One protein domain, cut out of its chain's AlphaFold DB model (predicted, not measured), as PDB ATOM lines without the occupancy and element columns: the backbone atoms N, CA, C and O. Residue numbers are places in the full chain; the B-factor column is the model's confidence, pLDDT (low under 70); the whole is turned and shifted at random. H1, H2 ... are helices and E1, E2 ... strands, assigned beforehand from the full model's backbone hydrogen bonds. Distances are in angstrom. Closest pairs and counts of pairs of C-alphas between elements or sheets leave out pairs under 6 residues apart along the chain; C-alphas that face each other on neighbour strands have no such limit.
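AT A GLANCE: This is residues 4 to 72 of the 75 residues of an uncharacterized protein of Mycolicibacterium mageritense (UniProt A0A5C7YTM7). A small head with a three-stranded antiparallel sheet, E1, E2 and E3, sits at one end of a long arm, residues 4 to 30, which sticks out and has the helix H1 in its far part. The arm makes the length of the whole; the head also holds a long loop with no named element, which leads from the arm into E1. The printed part has 69 residues with one named helix and three named strands, in the order H1 E1 E2 E3 along the chain, and the sheet runs E1 - E2 - E3. The class is mixed, helices and strands, though under half of the residues are in named elements. The whole is extended, with a radius of gyration of the C-alphas of 21.2 A and spans of 68 by 23 by 18 A.

HOW THE PARTS SIT: E1, residues 53 to 57, E2, residues 60 to 67, and E3, residues 70 to 72, form a meander, each strand the antiparallel neighbour of the one before. E2 is the inner strand, and it bends by 70 degrees at residue 63. The pairing is staggered: E2 pairs with E1 over residues 60 to 64 and with E3 over residues 65 to 67. E1 and E2 are a hairpin with directions 123 degrees apart; C-alphas 56 and 61 face each other at 4.3 A, and N 53 and O 64 are within hydrogen-bond range at 2.8 A. E2 and E3 are a hairpin at 117 degrees; C-alphas 66 and 71 face each other at 4.6 A, and N 67 and O 70 are within hydrogen-bond range at 2.9 A. The edge strands E1 and E3 are only just apart, their closest C-alphas at 8.2 A. Outside the named strands, residues 46 to 47 pair with residues 50 to 51, antiparallel. H1, residues 5 to 20, is not on the sheet and is apart from E2 and E3. In H1 every O i to N i+4 pair is within hydrogen-bond range.

IN THESE COORDINATES: E2 measures 19.3 A from first to last C-alpha, E1 12.2 A and E3 6.5 A. C-alpha 53, where E1 begins, is at (235.583, 139.932, 183.827), and C-alpha 72, where E3 ends, is at (240.532, 147.542, 179.561). H1 measures 22.7 A and begins with C-alpha 5 at (187.798, 154.533, 163.443).

THE WHOLE: The two C-alphas farthest apart are those of Thr 4 and Trp 38, at 68.6 A. Residues 4 to 30 stand free; without them the body has 42 residues and spans 27 by 21 by 18 A. The printed part has no cut. The link from H1 to E1, residues 21 to 52, is long; those from E1 to E2 and from E2 to E3 are tight. The mean pLDDT of the printed part is 76.7, and the model's confidence is low, under 70, at residues 5 to 6 and 13 to 33.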
ATOM      1  N   THR A   4     186.684 159.251 163.924       72.31
ATOM      2  CA  THR A   4     186.547 158.152 162.964       72.31
ATOM      3  C   THR A   4     187.470 157.000 163.359       72.31
ATOM      4  O   THR A   4     188.582 157.215 163.835       72.31
ATOM      5  N   LYS A   5     187.044 155.758 163.110       59.16
ATOM      6  CA  LYS A   5     187.798 154.533 163.443       59.16
ATOM      7  C   LYS A   5     189.248 154.555 162.919       59.16
ATOM      8  O   LYS A   5     190.141 154.055 163.589       59.16
ATOM      9  N   ALA A   6     189.470 155.226 161.783       65.88
ATOM     10  CA  ALA A   6     190.783 155.474 161.185       65.88
ATOM     11  C   ALA A   6     191.708 156.355 162.050       65.88
ATOM     12  O   ALA A   6     192.898 156.071 162.163       65.88
ATOM     13  N   ALA A   7     191.164 157.394 162.694       72.31
ATOM     14  CA  ALA A   7     191.922 158.261 163.594       72.31
ATOM     15  C   ALA A   7     192.360 157.502 164.856       72.31
ATOM     16  O   ALA A   7     193.483 157.669 165.324       72.31
ATOM     17  N   LEU A   8     191.507 156.603 165.358       73.81
ATOM     18  CA  LEU A   8     191.824 155.770 166.518       73.81
ATOM     19  C   LEU A   8     192.944 154.760 166.211       73.81
ATOM     20  O   LEU A   8     193.872 154.609 167.003       73.81
ATOM     21  N   THR A   9     192.905 154.109 165.042       74.31
ATOM     22  CA  THR A   9     193.975 153.198 164.597       74.31
ATOM     23  C   THR A   9     195.292 153.920 164.319       74.31
ATOM     24  O   THR A   9     196.349 153.378 164.630       74.31
ATOM     25  N   ALA A  10     195.250 155.148 163.791       72.50
ATOM     26  CA  ALA A  10     196.453 155.952 163.571       72.50
ATOM     27  C   ALA A  10     197.133 156.332 164.899       72.50
ATOM     28  O   ALA A  10     198.349 156.200 165.030       72.50
ATOM     29  N   VAL A  11     196.347 156.724 165.908       73.56
ATOM     30  CA  VAL A  11     196.861 157.008 167.258       73.56
ATOM     31  C   VAL A  11     197.425 155.745 167.917       73.56
ATOM     32  O   VAL A  11     198.500 155.798 168.512       73.56
ATOM     33  N   ALA A  12     196.758 154.597 167.770       74.00
ATOM     34  CA  ALA A  12     197.241 153.329 168.318       74.00
ATOM     35  C   ALA A  12     198.574 152.881 167.688       74.00
ATOM     36  O   ALA A  12     199.477 152.452 168.405       74.00
ATOM     37  N   ALA A  13     198.731 153.033 166.369       69.06
ATOM     38  CA  ALA A  13     199.981 152.722 165.676       69.06
ATOM     39  C   ALA A  13     201.126 153.658 166.106       69.06
ATOM     40  O   ALA A  13     202.235 153.195 166.368       69.06
ATOM     41  N   ALA A  14     200.854 154.958 166.255       61.47
ATOM     42  CA  ALA A  14     201.846 155.924 166.728       61.47
ATOM     43  C   ALA A  14     202.296 155.640 168.176       61.47
ATOM     44  O   ALA A  14     203.488 155.719 168.489       61.47
ATOM     45  N   ALA A  15     201.365 155.242 169.047       63.47
ATOM     46  CA  ALA A  15     201.672 154.854 170.422       63.47
ATOM     47  C   ALA A  15     202.490 153.552 170.491       63.47
ATOM     48  O   ALA A  15     203.419 153.458 171.289       63.47
ATOM     49  N   ALA A  16     202.201 152.577 169.621       63.22
ATOM     50  CA  ALA A  16     202.944 151.318 169.554       63.22
ATOM     51  C   ALA A  16     204.410 151.522 169.133       63.22
ATOM     52  O   ALA A  16     205.309 150.929 169.726       63.22
ATOM     53  N   ILE A  17     204.667 152.404 168.161       63.84
ATOM     54  CA  ILE A  17     206.032 152.722 167.707       63.84
ATOM     55  C   ILE A  17     206.799 153.486 168.795       63.84
ATOM     56  O   ILE A  17     207.962 153.190 169.065       63.84
ATOM     57  N   SER A  18     206.129 154.421 169.473       60.03
ATOM     58  CA  SER A  18     206.722 155.190 170.574       60.03
ATOM     59  C   SER A  18     207.046 154.309 171.787       60.03
ATOM     60  O   SER A  18     208.078 154.494 172.426       60.03
ATOM     61  N   GLY A  19     206.201 153.316 172.086       59.88
ATOM     62  CA  GLY A  19     206.439 152.348 173.160       59.88
ATOM     63  C   GLY A  19     207.550 151.343 172.843       59.88
ATOM     64  O   GLY A  19     208.318 150.973 173.730       59.88
ATOM     65  N   ALA A  20     207.686 150.934 171.577       58.44
ATOM     66  CA  ALA A  20     208.708 149.978 171.147       58.44
ATOM     67  C   ALA A  20     210.137 150.555 171.180       58.44
ATOM     68  O   ALA A  20     211.094 149.809 171.387       58.44
ATOM     69  N   ALA A  21     210.293 151.877 171.036       58.25
ATOM     70  CA  ALA A  21     211.601 152.534 171.045       58.25
ATOM     71  C   ALA A  21     212.340 152.422 172.395       58.25
ATOM     72  O   ALA A  21     213.565 152.485 172.427       58.25
ATOM     73  N   ILE A  22     211.620 152.204 173.501       61.56
ATOM     74  CA  ILE A  22     212.217 152.073 174.842       61.56
ATOM     75  C   ILE A  22     212.759 150.650 175.092       61.56
ATOM     76  O   ILE A  22     213.618 150.449 175.947       61.56
ATOM     77  N   GLY A  23     212.282 149.646 174.344       55.09
ATOM     78  CA  GLY A  23     212.683 148.242 174.514       55.09
ATOM     79  C   GLY A  23     213.936 147.836 173.732       55.09
ATOM     80  O   GLY A  23     214.547 146.817 174.042       55.09
ATOM     81  N   LEU A  24     214.354 148.637 172.746       59.22
ATOM     82  CA  LEU A  24     215.482 148.341 171.851       59.22
ATOM     83  C   LEU A  24     216.854 148.754 172.427       59.22
ATOM     84  O   LEU A  24     217.796 149.000 171.682       59.22
ATOM     85  N   GLY A  25     216.949 148.879 173.751       53.31
ATOM     86  CA  GLY A  25     218.163 149.266 174.474       53.31
ATOM     87  C   GLY A  25     218.432 148.419 175.716       53.31
ATOM     88  O   GLY A  25     219.318 148.761 176.498       53.31
ATOM     89  N   ALA A  26     217.684 147.328 175.921       52.66
ATOM     90  CA  ALA A  26     218.014 146.340 176.940       52.66
ATOM     91  C   ALA A  26     219.331 145.666 176.533       52.66
ATOM     92  O   ALA A  26     219.342 144.743 175.718       52.66
ATOM     93  N   GLY A  27     220.444 146.205 177.038       51.12
ATOM     94  CA  GLY A  27     221.775 145.648 176.848       51.12
ATOM     95  C   GLY A  27     221.727 144.156 177.135       51.12
ATOM     96  O   GLY A  27     221.171 143.737 178.151       51.12
ATOM     97  N   ALA A  28     222.243 143.362 176.199       50.78
ATOM     98  CA  ALA A  28     222.364 141.931 176.382       50.78
ATOM     99  C   ALA A  28     223.011 141.688 177.750       50.78
ATOM    100  O   ALA A  28     224.121 142.156 178.011       50.78
ATOM    101  N   ALA A  29     222.292 140.994 178.630       47.62
ATOM    102  CA  ALA A  29     222.884 140.376 179.800       47.62
ATOM    103  C   ALA A  29     223.809 139.274 179.272       47.62
ATOM    104  O   ALA A  29     223.432 138.108 179.172       47.62
ATOM    105  N   ASN A  30     224.989 139.679 178.808       54.41
ATOM    106  CA  ASN A  30     226.049 138.771 178.440       54.41
ATOM    107  C   ASN A  30     226.559 138.219 179.765       54.41
ATOM    108  O   ASN A  30     227.123 138.960 180.565       54.41
ATOM    109  N   ALA A  31     226.299 136.943 180.035       55.59
ATOM    110  CA  ALA A  31     227.094 136.236 181.020       55.59
ATOM    111  C   ALA A  31     228.531 136.282 180.493       55.59
ATOM    112  O   ALA A  31     228.826 135.649 179.477       55.59
ATOM    113  N   ASP A  32     229.375 137.119 181.100       67.25
ATOM    114  CA  ASP A  32     230.771 137.219 180.698       67.25
ATOM    115  C   ASP A  32     231.389 135.815 180.722       67.25
ATOM    116  O   ASP A  32     231.136 135.053 181.664       67.25
ATOM    117  N   PRO A  33     232.148 135.437 179.681       69.81
ATOM    118  CA  PRO A  33     232.658 134.083 179.551       69.81
ATOM    119  C   PRO A  33     233.491 133.718 180.779       69.81
ATOM    120  O   PRO A  33     234.368 134.469 181.208       69.81
ATOM    121  N   GLU A  34     233.208 132.552 181.357       79.00
ATOM    122  CA  GLU A  34     233.976 132.051 182.489       79.00
ATOM    123  C   GLU A  34     235.441 131.819 182.077       79.00
ATOM    124  O   GLU A  34     235.714 131.321 180.978       79.00
ATOM    125  N   PRO A  35     236.411 132.202 182.926       83.12
ATOM    126  CA  PRO A  35     237.811 131.945 182.640       83.12
ATOM    127  C   PRO A  35     238.072 130.430 182.580       83.12
ATOM    128  O   PRO A  35     237.584 129.682 183.431       83.12
ATOM    129  N   PRO A  36     238.883 129.951 181.624       84.06
ATOM    130  CA  PRO A  36     239.282 128.553 181.572       84.06
ATOM    131  C   PRO A  36     240.155 128.170 182.786       84.06
ATOM    132  O   PRO A  36     240.764 129.039 183.410       84.06
ATOM    133  N   PRO A  37     240.313 126.871 183.108       84.44
ATOM    134  CA  PRO A  37     240.989 126.422 184.335       84.44
ATOM    135  C   PRO A  37     242.463 126.832 184.455       84.44
ATOM    136  O   PRO A  37     243.015 126.868 185.550       84.44
ATOM    137  N   TRP A  38     243.110 127.094 183.319       82.62
ATOM    138  CA  TRP A  38     244.504 127.528 183.234       82.62
ATOM    139  C   TRP A  38     244.666 129.050 183.306       82.62
ATOM    140  O   TRP A  38     245.799 129.533 183.338       82.62
ATOM    141  N   ALA A  39     243.571 129.815 183.297       84.19
ATOM    142  CA  ALA A  39     243.632 131.263 183.388       84.19
ATOM    143  C   ALA A  39     244.255 131.694 184.727       84.19
ATOM    144  O   ALA A  39     244.038 131.043 185.757       84.19
ATOM    145  N   PRO A  40     244.999 132.814 184.750       85.19
ATOM    146  CA  PRO A  40     245.450 133.414 185.996       85.19
ATOM    147  C   PRO A  40     244.279 133.639 186.956       85.19
ATOM    148  O   PRO A  40     243.142 133.863 186.534       85.19
ATOM    149  N   LYS A  41     244.548 133.617 188.265       85.94
ATOM    150  CA  LYS A  41     243.521 133.950 189.260       85.94
ATOM    151  C   LYS A  41     243.005 135.367 189.021       85.94
ATOM    152  O   LYS A  41     243.781 136.259 188.683       85.94
ATOM    153  N   LYS A  42     241.704 135.562 189.244       87.31
ATOM    154  CA  LYS A  42     241.069 136.876 189.149       87.31
ATOM    155  C   LYS A  42     241.801 137.868 190.075       87.31
ATOM    156  O   LYS A  42     241.894 137.587 191.271       87.31
ATOM    157  N   PRO A  43     242.312 139.000 189.555       86.06
ATOM    158  CA  PRO A  43     243.119 139.930 190.347       86.06
ATOM    159  C   PRO A  43     242.292 140.740 191.357       86.06
ATOM    160  O   PRO A  43     242.788 141.074 192.428       86.06
ATOM    161  N   ALA A  44     241.032 141.040 191.040       88.00
ATOM    162  CA  ALA A  44     240.086 141.724 191.920       88.00
ATOM    163  C   ALA A  44     238.654 141.357 191.518       88.00
ATOM    164  O   ALA A  44     238.424 141.019 190.364       88.00
ATOM    165  N   GLU A  45     237.676 141.439 192.420       87.50
ATOM    166  CA  GLU A  45     236.266 141.207 192.056       87.50
ATOM    167  C   GLU A  45     235.696 142.337 191.184       87.50
ATOM    168  O   GLU A  45     234.907 142.092 190.270       87.50
ATOM    169  N   SER A  46     236.135 143.571 191.434       89.75
ATOM    170  CA  SER A  46     235.757 144.767 190.685       89.75
ATOM    171  C   SER A  46     236.888 145.795 190.688       89.75
ATOM    172  O   SER A  46     237.770 145.769 191.550       89.75
ATOM    173  N   TRP A  47     236.858 146.714 189.724       88.12
ATOM    174  CA  TRP A  47     237.759 147.859 189.651       88.12
ATOM    175  C   TRP A  47     236.978 149.114 189.260       88.12
ATOM    176  O   TRP A  47     236.243 149.118 188.277       88.12
ATOM    177  N   GLN A  48     237.107 150.176 190.063       89.31
ATOM    178  CA  GLN A  48     236.365 151.438 189.896       89.31
ATOM    179  C   GLN A  48     234.836 151.267 189.786       89.31
ATOM    180  O   GLN A  48     234.163 152.033 189.106       89.31
ATOM    181  N   GLY A  49     234.278 150.252 190.453       88.94
ATOM    182  CA  GLY A  49     232.848 149.934 190.390       88.94
ATOM    183  C   GLY A  49     232.426 149.129 189.157       88.94
ATOM    184  O   GLY A  49     231.269 148.725 189.080       88.94
ATOM    185  N   HIS A  50     233.345 148.837 188.232       90.12
ATOM    186  CA  HIS A  50     233.108 147.927 187.115       90.12
ATOM    187  C   HIS A  50     233.494 146.490 187.498       90.12
ATOM    188  O   HIS A  50     234.522 146.288 188.156       90.12
ATOM    189  N   PRO A  51     232.702 145.479 187.111       88.94
ATOM    190  CA  PRO A  51     233.017 144.086 187.401       88.94
ATOM    191  C   PRO A  51     234.276 143.654 186.650       88.94
ATOM    192  O   PRO A  51     234.434 143.943 185.464       88.94
ATOM    193  N   MET A  52     235.161 142.938 187.342       90.19
ATOM    194  CA  MET A  52     236.322 142.319 186.711       90.19
ATOM    195  C   MET A  52     235.883 141.031 186.018       90.19
ATOM    196  O   MET A  52     235.437 140.071 186.669       90.19
ATOM    197  N   VAL A  53     236.048 141.002 184.704       89.56
ATOM    198  CA  VAL A  53     235.583 139.932 183.827       89.56
ATOM    199  C   VAL A  53     236.732 139.369 183.006       89.56
ATOM    200  O   VAL A  53     237.756 140.021 182.791       89.56
ATOM    201  N   TRP A  54     236.577 138.118 182.590       89.56
ATOM    202  CA  TRP A  54     237.502 137.477 181.671       89.56
ATOM    203  C   TRP A  54     237.029 137.737 180.244       89.56
ATOM    204  O   TRP A  54     235.848 137.567 179.948       89.56
ATOM    205  N   ALA A  55     237.935 138.135 179.355       89.00
ATOM    206  CA  ALA A  55     237.627 138.302 177.942       89.00
ATOM    207  C   ALA A  55     238.700 137.655 177.070       89.00
ATOM    208  O   ALA A  55     239.900 137.780 177.322       89.00
ATOM    209  N   GLN A  56     238.253 136.982 176.011       88.00
ATOM    210  CA  GLN A  56     239.132 136.448 174.981       88.00
ATOM    211  C   GLN A  56     239.359 137.521 173.909       88.00
ATOM    212  O   GLN A  56     238.493 137.768 173.070       88.00
ATOM    213  N   LEU A  57     240.527 138.157 173.940       84.75
ATOM    214  CA  LEU A  57     240.981 139.111 172.932       84.75
ATOM    215  C   LEU A  57     241.813 138.394 171.851       84.75
ATOM    216  O   LEU A  57     242.287 137.274 172.072       84.75
ATOM    217  N   PRO A  58     242.072 139.030 170.691       83.88
ATOM    218  CA  PRO A  58     242.946 138.463 169.659       83.88
ATOM    219  C   PRO A  58     244.361 138.115 170.155       83.88
ATOM    220  O   PRO A  58     245.008 137.241 169.589       83.88
ATOM    221  N   ALA A  59     244.831 138.785 171.212       80.94
ATOM    222  CA  ALA A  59     246.138 138.557 171.829       80.94
ATOM    223  C   ALA A  59     246.140 137.457 172.911       80.94
ATOM    224  O   ALA A  59     247.207 137.106 173.411       80.94
ATOM    225  N   GLY A  60     244.976 136.901 173.265       85.88
ATOM    226  CA  GLY A  60     244.838 135.922 174.340       85.88
ATOM    227  C   GLY A  60     243.683 136.233 175.287       85.88
ATOM    228  O   GLY A  60     242.890 137.146 175.067       85.88
ATOM    229  N   GLY A  61     243.570 135.427 176.339       88.44
ATOM    230  CA  GLY A  61     242.597 135.648 177.400       88.44
ATOM    231  C   GLY A  61     243.162 136.584 178.463       88.44
ATOM    232  O   GLY A  61     244.267 136.357 178.959       88.44
ATOM    233  N   HIS A  62     242.412 137.630 178.798       90.38
ATOM    234  CA  HIS A  62     242.831 138.647 179.755       90.38
ATOM    235  C   HIS A  62     241.726 138.916 180.770       90.38
ATOM    236  O   HIS A  62     240.536 138.899 180.450       90.38
ATOM    237  N   TRP A  63     242.140 139.206 182.000       90.75
ATOM    238  CA  TRP A  63     241.272 139.851 182.975       90.75
ATOM    239  C   TRP A  63     241.143 141.322 182.627       90.75
ATOM    240  O   TRP A  63     242.117 141.935 182.205       90.75
ATOM    241  N   GLY A  64     239.967 141.900 182.805       91.69
ATOM    242  CA  GLY A  64     239.772 143.320 182.578       91.69
ATOM    243  C   GLY A  64     238.384 143.787 182.949       91.69
ATOM    244  O   GLY A  64     237.582 143.038 183.506       91.69
ATOM    245  N   VAL A  65     238.108 145.048 182.651       92.38
ATOM    246  CA  VAL A  65     236.796 145.652 182.881       92.38
ATOM    247  C   VAL A  65     236.251 146.237 181.588       92.38
ATOM    248  O   VAL A  65     237.005 146.755 180.765       92.38
ATOM    249  N   TRP A  66     234.932 146.193 181.429       89.12
ATOM    250  CA  TRP A  66     234.248 146.924 180.368       89.12
ATOM    251  C   TRP A  66     233.926 148.339 180.837       89.12
ATOM    252  O   TRP A  66     233.235 148.522 181.842       89.12
ATOM    253  N   VAL A  67     234.403 149.337 180.097       89.94
ATOM    254  CA  VAL A  67     234.156 150.757 180.372       89.94
ATOM    255  C   VAL A  67     233.730 151.431 179.077       89.94
ATOM    256  O   VAL A  67     234.475 151.447 178.104       89.94
ATOM    257  N   ASN A  68     232.521 151.997 179.046       90.69
ATOM    258  CA  ASN A  68     231.976 152.704 177.876       90.69
ATOM    259  C   ASN A  68     232.018 151.898 176.555       90.69
ATOM    260  O   ASN A  68     232.127 152.481 175.480       90.69
ATOM    261  N   GLY A  69     231.923 150.566 176.628       87.31
ATOM    262  CA  GLY A  69     231.972 149.674 175.462       87.31
ATOM    263  C   GLY A  69     233.380 149.268 175.013       87.31
ATOM    264  O   GLY A  69     233.499 148.474 174.085       87.31
ATOM    265  N   ASP A  70     234.422 149.759 175.681       90.00
ATOM    266  CA  ASP A  70     235.809 149.340 175.479       90.00
ATOM    267  C   ASP A  70     236.251 148.392 176.603       90.00
ATOM    268  O   ASP A  70     235.786 148.505 177.743       90.00
ATOM    269  N   PHE A  71     237.123 147.436 176.283       89.88
ATOM    270  CA  PHE A  71     237.660 146.497 177.264       89.88
ATOM    271  C   PHE A  71     239.061 146.928 177.680       89.88
ATOM    272  O   PHE A  71     239.971 146.967 176.854       89.88
ATOM    273  N   LEU A  72     239.245 147.183 178.974       91.75
ATOM    274  CA  LEU A  72     240.532 147.542 179.561       91.75
ATOM    275  C   LEU A  72     241.204 146.284 180.134       91.75
ATOM    276  O   LEU A  72     240.837 145.863 181.237       91.75
TER     277      LEU A  72